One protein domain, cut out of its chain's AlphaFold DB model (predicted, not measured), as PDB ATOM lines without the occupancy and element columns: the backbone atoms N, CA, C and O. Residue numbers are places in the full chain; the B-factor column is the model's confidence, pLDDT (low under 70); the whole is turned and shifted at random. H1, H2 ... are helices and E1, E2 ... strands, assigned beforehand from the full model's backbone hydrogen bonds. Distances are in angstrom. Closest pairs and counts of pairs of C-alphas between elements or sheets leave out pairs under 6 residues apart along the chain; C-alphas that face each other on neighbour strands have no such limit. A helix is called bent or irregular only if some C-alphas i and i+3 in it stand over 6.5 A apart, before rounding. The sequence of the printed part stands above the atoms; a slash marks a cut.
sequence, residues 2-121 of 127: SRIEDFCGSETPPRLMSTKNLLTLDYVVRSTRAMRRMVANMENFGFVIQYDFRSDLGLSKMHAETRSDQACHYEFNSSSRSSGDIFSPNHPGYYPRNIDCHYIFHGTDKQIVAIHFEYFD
ATOM      1  N   SER A   2      -1.229  33.843  11.366       58.00
ATOM      2  CA  SER A   2      -1.946  34.709  10.428       58.00
ATOM      3  C   SER A   2      -1.601  36.158  10.749       58.00
ATOM      4  O   SER A   2      -1.691  36.557  11.909       58.00
ATOM      5  N   ARG A   3      -1.176  36.919   9.741       65.56
ATOM      6  CA  ARG A   3      -0.917  38.353   9.868       65.56
ATOM      7  C   ARG A   3      -2.228  39.062  10.240       65.56
ATOM      8  O   ARG A   3      -3.240  38.828   9.588       65.56
ATOM      9  N   ILE A   4      -2.200  39.842  11.320       77.25
ATOM     10  CA  ILE A   4      -3.278  40.772  11.696       77.25
ATOM     11  C   ILE A   4      -3.201  41.977  10.744       77.25
ATOM     12  O   ILE A   4      -2.141  42.214  10.163       77.25
ATOM     13  N   GLU A   5      -4.304  42.697  10.541       79.75
ATOM     14  CA  GLU A   5      -4.325  43.905   9.709       79.75
ATOM     15  C   GLU A   5      -3.290  44.955  10.148       79.75
ATOM     16  O   GLU A   5      -2.902  45.034  11.318       79.75
ATOM     17  N   ASP A   6      -2.833  45.756   9.183       87.19
ATOM     18  CA  ASP A   6      -1.920  46.867   9.438       87.19
ATOM     19  C   ASP A   6      -2.732  48.082   9.923       87.19
ATOM     20  O   ASP A   6      -3.607  48.574   9.213       87.19
ATOM     21  N   PHE A   7      -2.410  48.607  11.106       88.00
ATOM     22  CA  PHE A   7      -3.093  49.775  11.670       88.00
ATOM     23  C   PHE A   7      -2.305  51.066  11.433       88.00
ATOM     24  O   PHE A   7      -1.105  51.142  11.710       88.00
ATOM     25  N   CYS A   8      -2.977  52.107  10.940       86.56
ATOM     26  CA  CYS A   8      -2.390  53.430  10.734       86.56
ATOM     27  C   CYS A   8      -3.451  54.538  10.824       86.56
ATOM     28  O   CYS A   8      -4.647  54.268  10.798       86.56
ATOM     29  N   GLY A   9      -3.008  55.794  10.902       82.88
ATOM     30  CA  GLY A   9      -3.905  56.950  10.966       82.88
ATOM     31  C   GLY A   9      -4.258  57.353  12.396       82.88
ATOM     32  O   GLY A   9      -3.453  57.180  13.309       82.88
ATOM     33  N   SER A  10      -5.434  57.956  12.561       82.25
ATOM     34  CA  SER A  10      -5.919  58.511  13.832       82.25
ATOM     35  C   SER A  10      -6.908  57.608  14.569       82.25
ATOM     36  O   SER A  10      -7.333  57.957  15.666       82.25
ATOM     37  N   GLU A  11      -7.315  56.490  13.968       85.19
ATOM     38  CA  GLU A  11      -8.260  55.561  14.582       85.19
ATOM     39  C   GLU A  11      -7.541  54.590  15.515       85.19
ATOM     40  O   GLU A  11      -6.507  54.013  15.175       85.19
ATOM     41  N   THR A  12      -8.099  54.417  16.712       86.62
ATOM     42  CA  THR A  12      -7.588  53.453  17.684       86.62
ATOM     43  C   THR A  12      -7.959  52.042  17.233       86.62
ATOM     44  O   THR A  12      -9.152  51.762  17.086       86.62
ATOM     45  N   PRO A  13      -6.981  51.135  17.065       89.06
ATOM     46  CA  PRO A  13      -7.261  49.748  16.721       89.06
ATOM     47  C   PRO A  13      -8.187  49.074  17.740       89.06
ATOM     48  O   PRO A  13      -8.105  49.372  18.939       89.06
ATOM     49  N   PRO A  14      -9.030  48.123  17.307       89.12
ATOM     50  CA  PRO A  14      -9.788  47.297  18.233       89.12
ATOM     51  C   PRO A  14      -8.837  46.498  19.127       89.12
ATOM     52  O   PRO A  14      -7.689  46.218  18.777       89.12
ATOM     53  N   ARG A  15      -9.323  46.093  20.304       89.94
ATOM     54  CA  ARG A  15      -8.519  45.263  21.206       89.94
ATOM     55  C   ARG A  15      -8.233  43.914  20.562       89.94
ATOM     56  O   ARG A  15      -9.127  43.296  19.985       89.94
ATOM     57  N   LEU A  16      -7.010  43.431  20.740       89.62
ATOM     58  CA  LEU A  16      -6.532  42.166  20.190       89.62
ATOM     59  C   LEU A  16      -6.156  41.212  21.320       89.62
ATOM     60  O   LEU A  16      -5.648  41.637  22.358       89.62
ATOM     61  N   MET A  17      -6.355  39.917  21.091       88.56
ATOM     62  CA  MET A  17      -5.967  38.869  22.029       88.56
ATOM     63  C   MET A  17      -5.283  37.721  21.287       88.56
ATOM     64  O   MET A  17      -5.785  37.215  20.284       88.56
ATOM     65  N   SER A  18      -4.113  37.322  21.786       86.69
ATOM     66  CA  SER A  18      -3.359  36.183  21.257       86.69
ATOM     67  C   SER A  18      -3.884  34.880  21.859       86.69
ATOM     68  O   SER A  18      -4.147  34.815  23.056       86.69
ATOM     69  N   THR A  19      -3.985  33.821  21.051       81.88
ATOM     70  CA  THR A  19      -4.224  32.449  21.543       81.88
ATOM     71  C   THR A  19      -2.973  31.795  22.123       81.88
ATOM     72  O   THR A  19      -3.039  30.695  22.666       81.88
ATOM     73  N   LYS A  20      -1.811  32.439  21.985       84.12
ATOM     74  CA  LYS A  20      -0.523  31.936  22.462       84.12
ATOM     75  C   LYS A  20       0.095  32.908  23.454       84.12
ATOM     76  O   LYS A  20      -0.203  34.097  23.468       84.12
ATOM     77  N   ASN A  21       1.065  32.416  24.209       85.94
ATOM     78  CA  ASN A  21       1.928  33.210  25.083       85.94
ATOM     79  C   ASN A  21       3.004  34.009  24.311       85.94
ATOM     80  O   ASN A  21       4.107  34.206  24.812       85.94
ATOM     81  N   LEU A  22       2.706  34.436  23.081       86.38
ATOM     82  CA  LEU A  22       3.629  35.157  22.210       86.38
ATOM     83  C   LEU A  22       2.902  36.308  21.513       86.38
ATOM     84  O   LEU A  22       1.849  36.113  20.900       86.38
ATOM     85  N   LEU A  23       3.520  37.486  21.585       86.38
ATOM     86  CA  LEU A  23       3.167  38.691  20.848       86.38
ATOM     87  C   LEU A  23       4.433  39.195  20.152       86.38
ATOM     88  O   LEU A  23       5.452  39.413  20.801       86.38
ATOM     89  N   THR A  24       4.359  39.380  18.840       87.44
ATOM     90  CA  THR A  24       5.414  40.006  18.035       87.44
ATOM     91  C   THR A  24       4.823  41.212  17.324       87.44
ATOM     92  O   THR A  24       3.770  41.086  16.700       87.44
ATOM     93  N   LEU A  25       5.490  42.362  17.420       87.19
ATOM     94  CA  LEU A  25       5.043  43.614  16.820       87.19
ATOM     95  C   LEU A  25       6.184  44.243  16.029       87.19
ATOM     96  O   LEU A  25       7.252  44.499  16.584       87.19
ATOM     97  N   ASP A  26       5.913  44.538  14.762       89.38
ATOM     98  CA  ASP A  26       6.786  45.321  13.898       89.38
ATOM     99  C   ASP A  26       6.170  46.709  13.716       89.38
ATOM    100  O   ASP A  26       5.016  46.831  13.302       89.38
ATOM    101  N   TYR A  27       6.928  47.766  14.013       88.00
ATOM    102  CA  TYR A  27       6.491  49.140  13.767       88.00
ATOM    103  C   TYR A  27       7.376  49.799  12.709       88.00
ATOM    104  O   TYR A  27       8.595  49.632  12.691       88.00
ATOM    105  N   VAL A  28       6.758  50.578  11.819       87.19
ATOM    106  CA  VAL A  28       7.461  51.311  10.762       87.19
ATOM    107  C   VAL A  28       7.004  52.763  10.768       87.19
ATOM    108  O   VAL A  28       5.849  53.063  10.482       87.19
ATOM    109  N   VAL A  29       7.931  53.685  11.032       82.50
ATOM    110  CA  VAL A  29       7.672  55.127  10.939       82.50
ATOM    111  C   VAL A  29       8.058  55.616   9.543       82.50
ATOM    112  O   VAL A  29       9.228  55.575   9.161       82.50
ATOM    113  N   ARG A  30       7.083  56.093   8.762       78.88
ATOM    114  CA  ARG A  30       7.311  56.687   7.432       78.88
ATOM    115  C   ARG A  30       7.123  58.199   7.498       78.88
ATOM    116  O   ARG A  30       6.179  58.684   8.106       78.88
ATOM    117  N   SER A  31       8.018  58.956   6.863       73.75
ATOM    118  CA  SER A  31       7.945  60.421   6.825       73.75
ATOM    119  C   SER A  31       8.317  60.943   5.442       73.75
ATOM    120  O   SER A  31       9.349  60.568   4.885       73.75
ATOM    121  N   THR A  32       7.489  61.829   4.885       76.88
ATOM    122  CA  THR A  32       7.800  62.568   3.654       76.88
ATOM    123  C   THR A  32       8.320  63.969   3.992       76.88
ATOM    124  O   THR A  32       8.022  64.524   5.052       76.88
ATOM    125  N   ARG A  33       9.087  64.595   3.084       72.75
ATOM    126  CA  ARG A  33       9.560  65.985   3.277       72.75
ATOM    127  C   ARG A  33       8.405  66.981   3.458       72.75
ATOM    128  O   ARG A  33       8.567  67.948   4.196       72.75
ATOM    129  N   ALA A  34       7.257  66.729   2.825       68.81
ATOM    130  CA  ALA A  34       6.039  67.516   3.006       68.81
ATOM    131  C   ALA A  34       5.452  67.343   4.421       68.81
ATOM    132  O   ALA A  34       5.186  68.340   5.087       68.81
ATOM    133  N   MET A  35       5.363  66.106   4.932       68.12
ATOM    134  CA  MET A  35       4.892  65.831   6.300       68.12
ATOM    135  C   MET A  35       5.804  66.425   7.380       68.12
ATOM    136  O   MET A  35       5.298  66.974   8.351       68.12
ATOM    137  N   ARG A  36       7.136  66.412   7.206       68.94
ATOM    138  CA  ARG A  36       8.057  67.068   8.163       68.94
ATOM    139  C   ARG A  36       7.789  68.561   8.339       68.94
ATOM    140  O   ARG A  36       7.976  69.078   9.432       68.94
ATOM    141  N   ARG A  37       7.378  69.251   7.272       65.06
ATOM    142  CA  ARG A  37       7.036  70.681   7.328       65.06
ATOM    143  C   ARG A  37       5.679  70.925   7.986       65.06
ATOM    144  O   ARG A  37       5.499  71.963   8.603       65.06
ATOM    145  N   MET A  38       4.760  69.968   7.867       63.44
ATOM    146  CA  MET A  38       3.409  70.050   8.424       63.44
ATOM    147  C   MET A  38       3.372  69.733   9.931       63.44
ATOM    148  O   MET A  38       2.640  70.373  10.674       63.44
ATOM    149  N   VAL A  39       4.207  68.792  10.391       63.25
ATOM    150  CA  VAL A  39       4.255  68.310  11.788       63.25
ATOM    151  C   VAL A  39       5.173  69.158  12.684       63.25
ATOM    152  O   VAL A  39       5.197  68.967  13.894       63.25
ATOM    153  N   ALA A  40       5.884  70.147  12.131       62.31
ATOM    154  CA  ALA A  40       6.785  71.024  12.891       62.31
ATOM    155  C   ALA A  40       6.107  71.778  14.062       62.31
ATOM    156  O   ALA A  40       6.814  72.247  14.947       62.31
ATOM    157  N   ASN A  41       4.766  71.847  14.077       62.06
ATOM    158  CA  ASN A  41       3.947  72.507  15.103       62.06
ATOM    159  C   ASN A  41       2.856  71.599  15.729       62.06
ATOM    160  O   ASN A  41       1.956  72.118  16.384       62.06
ATOM    161  N   MET A  42       2.875  70.276  15.516       64.44
ATOM    162  CA  MET A  42       1.910  69.346  16.135       64.44
ATOM    163  C   MET A  42       2.541  68.631  17.334       64.44
ATOM    164  O   MET A  42       3.593  68.006  17.197       64.44
ATOM    165  N   GLU A  43       1.889  68.691  18.496       65.75
ATOM    166  CA  GLU A  43       2.294  67.916  19.671       65.75
ATOM    167  C   GLU A  43       1.934  66.434  19.484       65.75
ATOM    168  O   GLU A  43       0.783  66.098  19.229       65.75
ATOM    169  N   ASN A  44       2.950  65.573  19.602       63.34
ATOM    170  CA  ASN A  44       2.909  64.113  19.773       63.34
ATOM    171  C   ASN A  44       1.923  63.320  18.885       63.34
ATOM    172  O   ASN A  44       0.741  63.188  19.186       63.34
ATOM    173  N   PHE A  45       2.450  62.661  17.846       71.50
ATOM    174  CA  PHE A  45       1.731  61.668  17.038       71.50
ATOM    175  C   PHE A  45       2.266  60.254  17.317       71.50
ATOM    176  O   PHE A  45       3.479  60.047  17.374       71.50
ATOM    177  N   GLY A  46       1.382  59.268  17.470       79.12
ATOM    178  CA  GLY A  46       1.772  57.871  17.664       79.12
ATOM    179  C   GLY A  46       0.712  57.035  18.375       79.12
ATOM    180  O   GLY A  46      -0.348  57.536  18.739       79.12
ATOM    181  N   PHE A  47       1.026  55.757  18.581       84.94
ATOM    182  CA  PHE A  47       0.198  54.826  19.343       84.94
ATOM    183  C   PHE A  47       0.854  54.516  20.688       84.94
ATOM    184  O   PHE A  47       2.072  54.352  20.769       84.94
ATOM    185  N   VAL A  48       0.036  54.383  21.729       87.69
ATOM    186  CA  VAL A  48       0.442  53.807  23.014       87.69
ATOM    187  C   VAL A  48      -0.175  52.420  23.104       87.69
ATOM    188  O   VAL A  48      -1.373  52.262  22.882       87.69
ATOM    189  N   ILE A  49       0.643  51.416  23.413       88.31
ATOM    190  CA  ILE A  49       0.202  50.024  23.515       88.31
ATOM    191  C   ILE A  49       0.309  49.588  24.970       88.31
ATOM    192  O   ILE A  49       1.376  49.674  25.575       88.31
ATOM    193  N   GLN A  50      -0.799  49.083  25.499       92.00
ATOM    194  CA  GLN A  50      -0.867  48.412  26.789       92.00
ATOM    195  C   GLN A  50      -1.208  46.939  26.555       92.00
ATOM    196  O   GLN A  50      -2.037  46.626  25.700       92.00
ATOM    197  N   TYR A  51      -0.568  46.038  27.300       90.31
ATOM    198  CA  TYR A  51      -0.834  44.606  27.229       90.31
ATOM    199  C   TYR A  51      -0.891  43.992  28.628       90.31
ATOM    200  O   TYR A  51      -0.200  44.444  29.538       90.31
ATOM    201  N   ASP A  52      -1.680  42.926  28.757       88.81
ATOM    202  CA  ASP A  52      -1.857  42.164  29.990       88.81
ATOM    203  C   ASP A  52      -1.799  40.663  29.685       88.81
ATOM    204  O   ASP A  52      -2.330  40.200  28.670       88.81
ATOM    205  N   PHE A  53      -1.192  39.881  30.580       87.31
ATOM    206  CA  PHE A  53      -1.258  38.423  30.504       87.31
ATOM    207  C   PHE A  53      -2.590  37.940  31.080       87.31
ATOM    208  O   PHE A  53      -2.937  38.252  32.218       87.31
ATOM    209  N   ARG A  54      -3.339  37.172  30.286       83.94
ATOM    210  CA  ARG A  54      -4.672  36.679  30.641       83.94
ATOM    211  C   ARG A  54      -4.717  35.166  30.485       83.94
ATOM    212  O   ARG A  54      -4.412  34.652  29.415       83.94
ATOM    213  N   SER A  55      -5.117  34.470  31.542       79.50
ATOM    214  CA  SER A  55      -5.466  33.043  31.500       79.50
ATOM    215  C   SER A  55      -6.965  32.811  31.299       79.50
ATOM    216  O   SER A  55      -7.375  31.700  30.994       79.50
ATOM    217  N   ASP A  56      -7.779  33.854  31.466       78.38
ATOM    218  CA  ASP A  56      -9.240  33.799  31.528       78.38
ATOM    219  C   ASP A  56      -9.933  34.249  30.232       78.38
ATOM    220  O   ASP A  56     -11.147  34.450  30.237       78.38
ATOM    221  N   LEU A  57      -9.169  34.500  29.160       80.12
ATOM    222  CA  LEU A  57      -9.654  34.942  27.841       80.12
ATOM    223  C   LEU A  57     -10.540  36.209  27.858       80.12
ATOM    224  O   LEU A  57     -11.252  36.509  26.898       80.12
ATOM    225  N   GLY A  58     -10.486  36.990  28.944       75.88
ATOM    226  CA  GLY A  58     -11.364  38.144  29.157       75.88
ATOM    227  C   GLY A  58     -12.801  37.786  29.564       75.88
ATOM    228  O   GLY A  58     -13.647  38.675  29.622       75.88
ATOM    229  N   LEU A  59     -13.073  36.518  29.876       80.38
ATOM    230  CA  LEU A  59     -14.409  35.980  30.147       80.38
ATOM    231  C   LEU A  59     -14.740  35.862  31.641       80.38
ATOM    232  O   LEU A  59     -15.864  35.518  31.996       80.38
ATOM    233  N   SER A  60     -13.814  36.217  32.540       77.31
ATOM    234  CA  SER A  60     -14.057  36.217  33.997       77.31
ATOM    235  C   SER A  60     -15.296  37.011  34.422       77.31
ATOM    236  O   SER A  60     -15.924  36.700  35.432       77.31
ATOM    237  N   LYS A  61     -15.704  38.009  33.631       79.31
ATOM    238  CA  LYS A  61     -16.893  38.830  33.896       79.31
ATOM    239  C   LYS A  61     -18.216  38.073  33.768       79.31
ATOM    240  O   LYS A  61     -19.217  38.544  34.298       79.31
ATOM    241  N   MET A  62     -18.242  36.905  33.129       83.56
ATOM    242  CA  MET A  62     -19.476  36.144  32.899       83.56
ATOM    243  C   MET A  62     -19.943  35.354  34.128       83.56
ATOM    244  O   MET A  62     -21.074  34.883  34.143       83.56
ATOM    245  N   HIS A  63     -19.124  35.267  35.187       82.81
ATOM    246  CA  HIS A  63     -19.449  34.526  36.419       82.81
ATOM    247  C   HIS A  63     -19.797  33.049  36.154       82.81
ATOM    248  O   HIS A  63     -20.599  32.462  36.878       82.81
ATOM    249  N   ALA A  64     -19.218  32.469  35.104       85.69
ATOM    250  CA  ALA A  64     -19.340  31.048  34.825       85.69
ATOM    251  C   ALA A  64     -18.405  30.232  35.715       85.69
ATOM    252  O   ALA A  64     -17.319  30.680  36.102       85.69
ATOM    253  N   GLU A  65     -18.822  29.003  35.974       87.56
ATOM    254  CA  GLU A  65     -17.971  27.983  36.555       87.56
ATOM    255  C   GLU A  65     -16.962  27.550  35.483       87.56
ATOM    256  O   GLU A  65     -17.319  27.282  34.335       87.56
ATOM    257  N   THR A  66     -15.677  27.564  35.840       83.88
ATOM    258  CA  THR A  66     -14.580  27.232  34.921       83.88
ATOM    259  C   THR A  66     -13.924  25.945  35.363       83.88
ATOM    260  O   THR A  66     -13.821  25.665  36.560       83.88
ATOM    261  N   ARG A  67     -13.442  25.169  34.394       78.56
ATOM    262  CA  ARG A  67     -12.639  23.989  34.684       78.56
ATOM    263  C   ARG A  67     -11.163  24.283  34.460       78.56
ATOM    264  O   ARG A  67     -10.781  24.881  33.461       78.56
ATOM    265  N   SER A  68     -10.315  23.846  35.387       73.25
ATOM    266  CA  SER A  68      -8.867  24.080  35.315       73.25
ATOM    267  C   SER A  68      -8.170  23.285  34.204       73.25
ATOM    268  O   SER A  68      -7.058  23.636  33.815       73.25
ATOM    269  N   ASP A  69      -8.809  22.233  33.688       77.38
ATOM    270  CA  ASP A  69      -8.301  21.371  32.619       77.38
ATOM    271  C   ASP A  69      -8.674  21.853  31.208       77.38
ATOM    272  O   ASP A  69      -8.068  21.407  30.232       77.38
ATOM    273  N   GLN A  70      -9.623  22.786  31.081       75.69
ATOM    274  CA  GLN A  70     -10.100  23.298  29.798       75.69
ATOM    275  C   GLN A  70     -10.095  24.832  29.788       75.69
ATOM    276  O   GLN A  70     -10.941  25.482  30.393       75.69
ATOM    277  N   ALA A  71      -9.147  25.418  29.050       75.25
ATOM    278  CA  ALA A  71      -8.903  26.863  29.053       75.25
ATOM    279  C   ALA A  71     -10.089  27.723  28.560       75.25
ATOM    280  O   ALA A  71     -10.175  28.885  28.945       75.25
ATOM    281  N   CYS A  72     -10.987  27.176  27.726       84.62
ATOM    282  CA  CYS A  72     -12.202  27.860  27.266       84.62
ATOM    283  C   CYS A  72     -13.459  26.989  27.437       84.62
ATOM    284  O   CYS A  72     -14.124  26.618  26.471       84.62
ATOM    285  N   HIS A  73     -13.766  26.629  28.681       89.25
ATOM    286  CA  HIS A  73     -14.962  25.864  29.035       89.25
ATOM    287  C   HIS A  73     -15.683  26.543  30.195       89.25
ATOM    288  O   HIS A  73     -15.106  26.722  31.271       89.25
ATOM    289  N   TYR A  74     -16.933  26.932  29.956       89.56
ATOM    290  CA  TYR A  74     -17.728  27.746  30.868       89.56
ATOM    291  C   TYR A  74     -19.092  27.107  31.093       89.56
ATOM    292  O   TYR A  74     -19.872  26.935  30.153       89.56
ATOM    293  N   GLU A  75     -19.385  26.790  32.348       91.81
ATOM    294  CA  GLU A  75     -20.651  26.198  32.763       91.81
ATOM    295  C   GLU A  75     -21.495  27.222  33.529       91.81
ATOM    296  O   GLU A  75     -21.014  27.948  34.404       91.81
ATOM    297  N   PHE A  76     -22.778  27.280  33.187       93.06
ATOM    298  CA  PHE A  76     -23.766  28.148  33.811       93.06
ATOM    299  C   PHE A  76     -24.843  27.289  34.453       93.06
ATOM    300  O   PHE A  76     -25.638  26.654  33.759       93.06
ATOM    301  N   ASN A  77     -24.883  27.279  35.783       93.81
ATOM    302  CA  ASN A  77     -25.903  26.564  36.535       93.81
ATOM    303  C   ASN A  77     -27.008  27.518  36.990       93.81
ATOM    304  O   ASN A  77     -26.742  28.485  37.710       93.81
ATOM    305  N   SER A  78     -28.257  27.216  36.633       94.88
ATOM    306  CA  SER A  78     -29.412  28.038  37.004       94.88
ATOM    307  C   SER A  78     -29.640  28.138  38.515       94.88
ATOM    308  O   SER A  78     -30.277  29.089  38.965       94.88
ATOM    309  N   SER A  79     -29.096  27.197  39.296       93.31
ATOM    310  CA  SER A  79     -29.116  27.218  40.766       93.31
ATOM    311  C   SER A  79     -28.231  28.327  41.340       93.31
ATOM    312  O   SER A  79     -28.567  28.905  42.370       93.31
ATOM    313  N   SER A  80     -27.114  28.626  40.669       91.69
ATOM    314  CA  SER A  80     -26.185  29.700  41.035       91.69
ATOM    315  C   SER A  80     -26.639  31.029  40.430       91.69
ATOM    316  O   SER A  80     -26.678  32.057  41.106       91.69
ATOM    317  N   ARG A  81     -26.993  31.014  39.139       90.50
ATOM    318  CA  ARG A  81     -27.421  32.194  38.387       90.50
ATOM    319  C   ARG A  81     -28.309  31.786  37.210       90.50
ATOM    320  O   ARG A  81     -27.873  31.083  36.307       90.50
ATOM    321  N   SER A  82     -29.550  32.269  37.195       92.12
ATOM    322  CA  SER A  82     -30.563  31.889  36.197       92.12
ATOM    323  C   SER A  82     -30.546  32.713  34.904       92.12
ATOM    324  O   SER A  82     -31.261  32.379  33.964       92.12
ATOM    325  N   SER A  83     -29.769  33.799  34.849       92.75
ATOM    326  CA  SER A  83     -29.640  34.663  33.668       92.75
ATOM    327  C   SER A  83     -28.338  35.462  33.682       92.75
ATOM    328  O   SER A  83     -27.792  35.784  34.743       92.75
ATOM    329  N   GLY A  84     -27.842  35.815  32.502       90.69
ATOM    330  CA  GLY A  84     -26.665  36.654  32.338       90.69
ATOM    331  C   GLY A  84     -26.265  36.776  30.876       90.69
ATOM    332  O   GLY A  84     -26.790  36.062  30.024       90.69
ATOM    333  N   ASP A  85     -25.316  37.671  30.629       90.69
ATOM    334  CA  ASP A  85     -24.806  37.943  29.291       90.69
ATOM    335  C   ASP A  85     -23.541  37.134  29.027       90.69
ATOM    336  O   ASP A  85     -22.704  36.925  29.914       90.69
ATOM    337  N   ILE A  86     -23.407  36.689  27.783       90.50
ATOM    338  CA  ILE A  86     -22.298  35.868  27.316       90.50
ATOM    339  C   ILE A  86     -21.646  36.577  26.151       90.50
ATOM    340  O   ILE A  86     -22.317  37.062  25.243       90.50
ATOM    341  N   PHE A  87     -20.321  36.606  26.181       90.44
ATOM    342  CA  PHE A  87     -19.528  37.291  25.182       90.44
ATOM    343  C   PHE A  87     -18.486  36.352  24.597       90.44
ATOM    344  O   PHE A  87     -18.005  35.428  25.261       90.44
ATOM    345  N   SER A  88     -18.102  36.626  23.354       90.06
ATOM    346  CA  SER A  88     -16.922  36.010  22.769       90.06
ATOM    347  C   SER A  88     -15.660  36.433  23.538       90.06
ATOM    348  O   SER A  88     -15.622  37.520  24.134       90.06
ATOM    349  N   PRO A  89     -14.602  35.599  23.536       89.38
ATOM    350  CA  PRO A  89     -13.303  35.989  24.074       89.38
ATOM    351  C   PRO A  89     -12.880  37.364  23.552       89.38
ATOM    352  O   PRO A  89     -13.056  37.660  22.373       89.38
ATOM    353  N   ASN A  90     -12.302  38.194  24.423       89.44
ATOM    354  CA  ASN A  90     -11.833  39.553  24.115       89.44
ATOM    355  C   ASN A  90     -12.905  40.618  23.753       89.44
ATOM    356  O   ASN A  90     -12.546  41.791  23.596       89.44
ATOM    357  N   HIS A  91     -14.202  40.292  23.691       88.69
ATOM    358  CA  HIS A  91     -15.271  41.261  23.393       88.69
ATOM    359  C   HIS A  91     -15.192  42.552  24.249       88.69
ATOM    360  O   HIS A  91     -14.879  42.490  25.446       88.69
ATOM    361  N   PRO A  92     -15.487  43.752  23.697       89.38
ATOM    362  CA  PRO A  92     -15.786  44.098  22.289       89.38
ATOM    363  C   PRO A  92     -14.622  44.077  21.277       89.38
ATOM    364  O   PRO A  92     -14.780  44.575  20.169       89.38
ATOM    365  N   GLY A  93     -13.443  43.562  21.626       88.56
ATOM    366  CA  GLY A  93     -12.355  43.361  20.663       88.56
ATOM    367  C   GLY A  93     -12.577  42.155  19.747       88.56
ATOM    368  O   GLY A  93     -13.564  41.431  19.880       88.56
ATOM    369  N   TYR A  94     -11.621  41.903  18.851       87.25
ATOM    370  CA  TYR A  94     -11.670  40.721  17.990       87.25
ATOM    371  C   TYR A  94     -11.445  39.448  18.791       87.25
ATOM    372  O   TYR A  94     -10.491  39.353  19.571       87.25
ATOM    373  N   TYR A  95     -12.295  38.452  18.566       87.56
ATOM    374  CA  TYR A  95     -12.088  37.146  19.164       87.56
ATOM    375  C   TYR A  95     -10.822  36.492  18.569       87.56
ATOM    376  O   TYR A  95     -10.533  36.650  17.378       87.56
ATOM    377  N   PRO A  96     -10.018  35.781  19.377       87.19
ATOM    378  CA  PRO A  96      -8.805  35.137  18.897       87.19
ATOM    379  C   PRO A  96      -9.109  34.064  17.848       87.19
ATOM    380  O   PRO A  96     -10.044  33.278  17.991       87.19
ATOM    381  N   ARG A  97      -8.273  33.975  16.812       83.75
ATOM    382  CA  ARG A  97      -8.390  32.919  15.796       83.75
ATOM    383  C   ARG A  97      -7.989  31.556  16.343       83.75
ATOM    384  O   ARG A  97      -7.042  31.457  17.124       83.75
ATOM    385  N   ASN A  98      -8.620  30.508  15.812       81.88
ATOM    386  CA  ASN A  98      -8.376  29.111  16.188       81.88
ATOM    387  C   ASN A  98      -8.588  28.861  17.688       81.88
ATOM    388  O   ASN A  98      -7.806  28.143  18.313       81.88
ATOM    389  N   ILE A  99      -9.610  29.494  18.261       83.06
ATOM    390  CA  ILE A  99     -10.071  29.197  19.610       83.06
ATOM    391  C   ILE A  99     -11.325  28.329  19.534       83.06
ATOM    392  O   ILE A  99     -12.184  28.561  18.684       83.06
ATOM    393  N   ASP A 100     -11.402  27.329  20.405       86.31
ATOM    394  CA  ASP A 100     -12.578  26.480  20.580       86.31
ATOM    395  C   ASP A 100     -13.097  26.684  22.003       86.31
ATOM    396  O   ASP A 100     -12.367  26.452  22.969       86.31
ATOM    397  N   CYS A 101     -14.319  27.199  22.114       87.88
ATOM    398  CA  CYS A 101     -14.921  27.631  23.366       87.88
ATOM    399  C   CYS A 101     -16.274  26.963  23.559       87.88
ATOM    400  O   CYS A 101     -17.152  27.057  22.702       87.88
ATOM    401  N   HIS A 102     -16.451  26.341  24.721       90.50
ATOM    402  CA  HIS A 102     -17.659  25.610  25.076       90.50
ATOM    403  C   HIS A 102     -18.409  26.379  26.164       90.50
ATOM    404  O   HIS A 102     -17.865  26.629  27.239       90.50
ATOM    405  N   TYR A 103     -19.658  26.751  25.877       91.62
ATOM    406  CA  TYR A 103     -20.576  27.376  26.832       91.62
ATOM    407  C   TYR A 103     -21.735  26.413  27.096       91.62
ATOM    408  O   TYR A 103     -22.497  26.095  26.182       91.62
ATOM    409  N   ILE A 104     -21.855  25.926  28.330       93.38
ATOM    410  CA  ILE A 104     -22.830  24.903  28.716       93.38
ATOM    411  C   ILE A 104     -23.813  25.506  29.712       93.38
ATOM    412  O   ILE A 104     -23.422  26.160  30.675       93.38
ATOM    413  N   PHE A 105     -25.101  25.263  29.488       94.94
ATOM    414  CA  PHE A 105     -26.183  25.807  30.298       94.94
ATOM    415  C   PHE A 105     -26.956  24.675  30.963       94.94
ATOM    416  O   PHE A 105     -27.511  23.807  30.286       94.94
ATOM    417  N   HIS A 106     -27.036  24.715  32.286       95.19
ATOM    418  CA  HIS A 106     -27.745  23.736  33.095       95.19
ATOM    419  C   HIS A 106     -28.984  24.377  33.722       95.19
ATOM    420  O   HIS A 106     -28.875  25.272  34.560       95.19
ATOM    421  N   GLY A 107     -30.164  23.904  33.315       95.44
ATOM    422  CA  GLY A 107     -31.427  24.150  34.014       95.44
ATOM    423  C   GLY A 107     -31.713  23.058  35.048       95.44
ATOM    424  O   GLY A 107     -31.221  21.937  34.921       95.44
ATOM    425  N   THR A 108     -32.523  23.369  36.058       96.00
ATOM    426  CA  THR A 108     -33.031  22.399  37.043       96.00
ATOM    427  C   THR A 108     -34.439  21.916  36.678       96.00
ATOM    428  O   THR A 108     -35.003  22.311  35.653       96.00
ATOM    429  N   ASP A 109     -35.016  21.034  37.498       96.06
ATOM    430  CA  ASP A 109     -36.341  20.458  37.266       96.06
ATOM    431  C   ASP A 109     -37.396  21.522  36.935       96.06
ATOM    432  O   ASP A 109     -37.576  22.508  37.652       96.06
ATOM    433  N   LYS A 110     -38.149  21.271  35.856       96.00
ATOM    434  CA  LYS A 110     -39.213  22.152  35.336       96.00
ATOM    435  C   LYS A 110     -38.718  23.508  34.806       96.00
ATOM    436  O   LYS A 110     -39.532  24.415  34.640       96.00
ATOM    437  N   GLN A 111     -37.428  23.651  34.503       97.25
ATOM    438  CA  GLN A 111     -36.877  24.815  33.808       97.25
ATOM    439  C   GLN A 111     -36.580  24.513  32.335       97.25
ATOM    440  O   GLN A 111     -36.345  23.369  31.950       97.25
ATOM    441  N   ILE A 112     -36.575  25.561  31.510       95.88
ATOM    442  CA  ILE A 112     -36.186  25.516  30.096       95.88
ATOM    443  C   ILE A 112     -35.085  26.554  29.893       95.88
ATOM    444  O   ILE A 112     -35.241  27.705  30.299       95.88
ATOM    445  N   VAL A 113     -33.984  26.152  29.260       95.88
ATOM    446  CA  VAL A 113     -32.923  27.079  28.853       95.88
ATOM    447  C   VAL A 113     -33.365  27.783  27.571       95.88
ATOM    448  O   VAL A 113     -33.589  27.134  26.551       95.88
ATOM    449  N   ALA A 114     -33.480  29.108  27.624       95.56
ATOM    450  CA  ALA A 114     -33.738  29.953  26.464       95.56
ATOM    451  C   ALA A 114     -32.492  30.795  26.162       95.56
ATOM    452  O   ALA A 114     -31.931  31.409  27.066       95.56
ATOM    453  N   ILE A 115     -32.067  30.819  24.898       94.62
ATOM    454  CA  ILE A 115     -30.875  31.545  24.441       94.62
ATOM    455  C   ILE A 115     -31.312  32.582  23.410       94.62
ATOM    456  O   ILE A 115     -32.045  32.265  22.473       94.62
ATOM    457  N   HIS A 116     -30.850  33.817  23.585       94.62
ATOM    458  CA  HIS A 116     -31.100  34.925  22.675       94.62
ATOM    459  C   HIS A 116     -29.767  35.543  22.249       94.62
ATOM    460  O   HIS A 116     -28.927  35.837  23.096       94.62
ATOM    461  N   PHE A 117     -29.583  35.733  20.943       93.06
ATOM    462  CA  PHE A 117     -28.410  36.397  20.381       93.06
ATOM    463  C   PHE A 117     -28.759  37.849  20.068       93.06
ATOM    464  O   PHE A 117     -29.570  38.104  19.180       93.06
ATOM    465  N   GLU A 118     -28.135  38.784  20.781       91.94
ATOM    466  CA  GLU A 118     -28.268  40.217  20.498       91.94
ATOM    467  C   GLU A 118     -27.370  40.646  19.327       91.94
ATOM    468  O   GLU A 118     -27.791  41.394  18.448       91.94
ATOM    469  N   TYR A 119     -26.141  40.126  19.286       89.44
ATOM    470  CA  TYR A 119     -25.172  40.377  18.227       89.44
ATOM    471  C   TYR A 119     -24.460  39.078  17.852       89.44
ATOM    472  O   TYR A 119     -24.030  38.322  18.725       89.44
ATOM    473  N   PHE A 120     -24.332  38.820  16.553       89.38
ATOM    474  CA  PHE A 120     -23.653  37.638  16.037       89.38
ATOM    475  C   PHE A 120     -22.933  37.983  14.732       89.38
ATOM    476  O   PHE A 120     -23.561  38.121  13.685       89.38
ATOM    477  N   ASP A 121     -21.616  38.133  14.822       86.19
ATOM    478  CA  ASP A 121     -20.734  38.469  13.707       86.19
ATOM    479  C   ASP A 121     -19.462  37.628  13.827       86.19
ATOM    480  O   ASP A 121     -18.668  37.789  14.759       86.19
TER     481      ASP A 121
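This is residues 2 to 121 of the 127 residues of the protein "CUB domain-containing protein" of Gongylonema pulchrum (UniProt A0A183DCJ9). With little regular structure, this is a rod of long loops, from one end of which residues 30 to 44, with helix H1, stick out, while a small parallel sheet of E1 and E2 lies toward the other end. The 120 printed residues hold H1, E1 and E2 in that order, 19 residues in a mixed class. The whole is only just extended, close to loose, with a radius of gyration of the C-alphas of 20.8 A and spans of 73 by 28 by 22 A.

H1, residues 33 to 41, is irregular: C-alphas 38 and 41 are 7.1 A apart. In it 2 of 5 O i to N i+4 pairs and 2 of 6 O i to N i+3 pairs are within hydrogen-bond range. E1, residues 73 to 77, and E2, residues 102 to 106, are parallel at 13 degrees; N 76 and O 104 are 2.8 A apart, within hydrogen-bond range. Residues 65 to 66 pair antiparallel with 74 to 75 of E1. H1 and E2 are apart.

H1 begins at C-alpha 33 (9.560, 65.985, 3.277) and spans 14.6 A. E1 spans 13.3 A, and E2 13.0 A, ending at C-alpha 106 (-27.745, 23.736, 33.095).

The farthest C-alphas, Arg 33 and Asp 109, are 73.0 A apart. The printed part has no cut; both links are long. pLDDT is under 70 at residues 2 to 3 and 34 to 44.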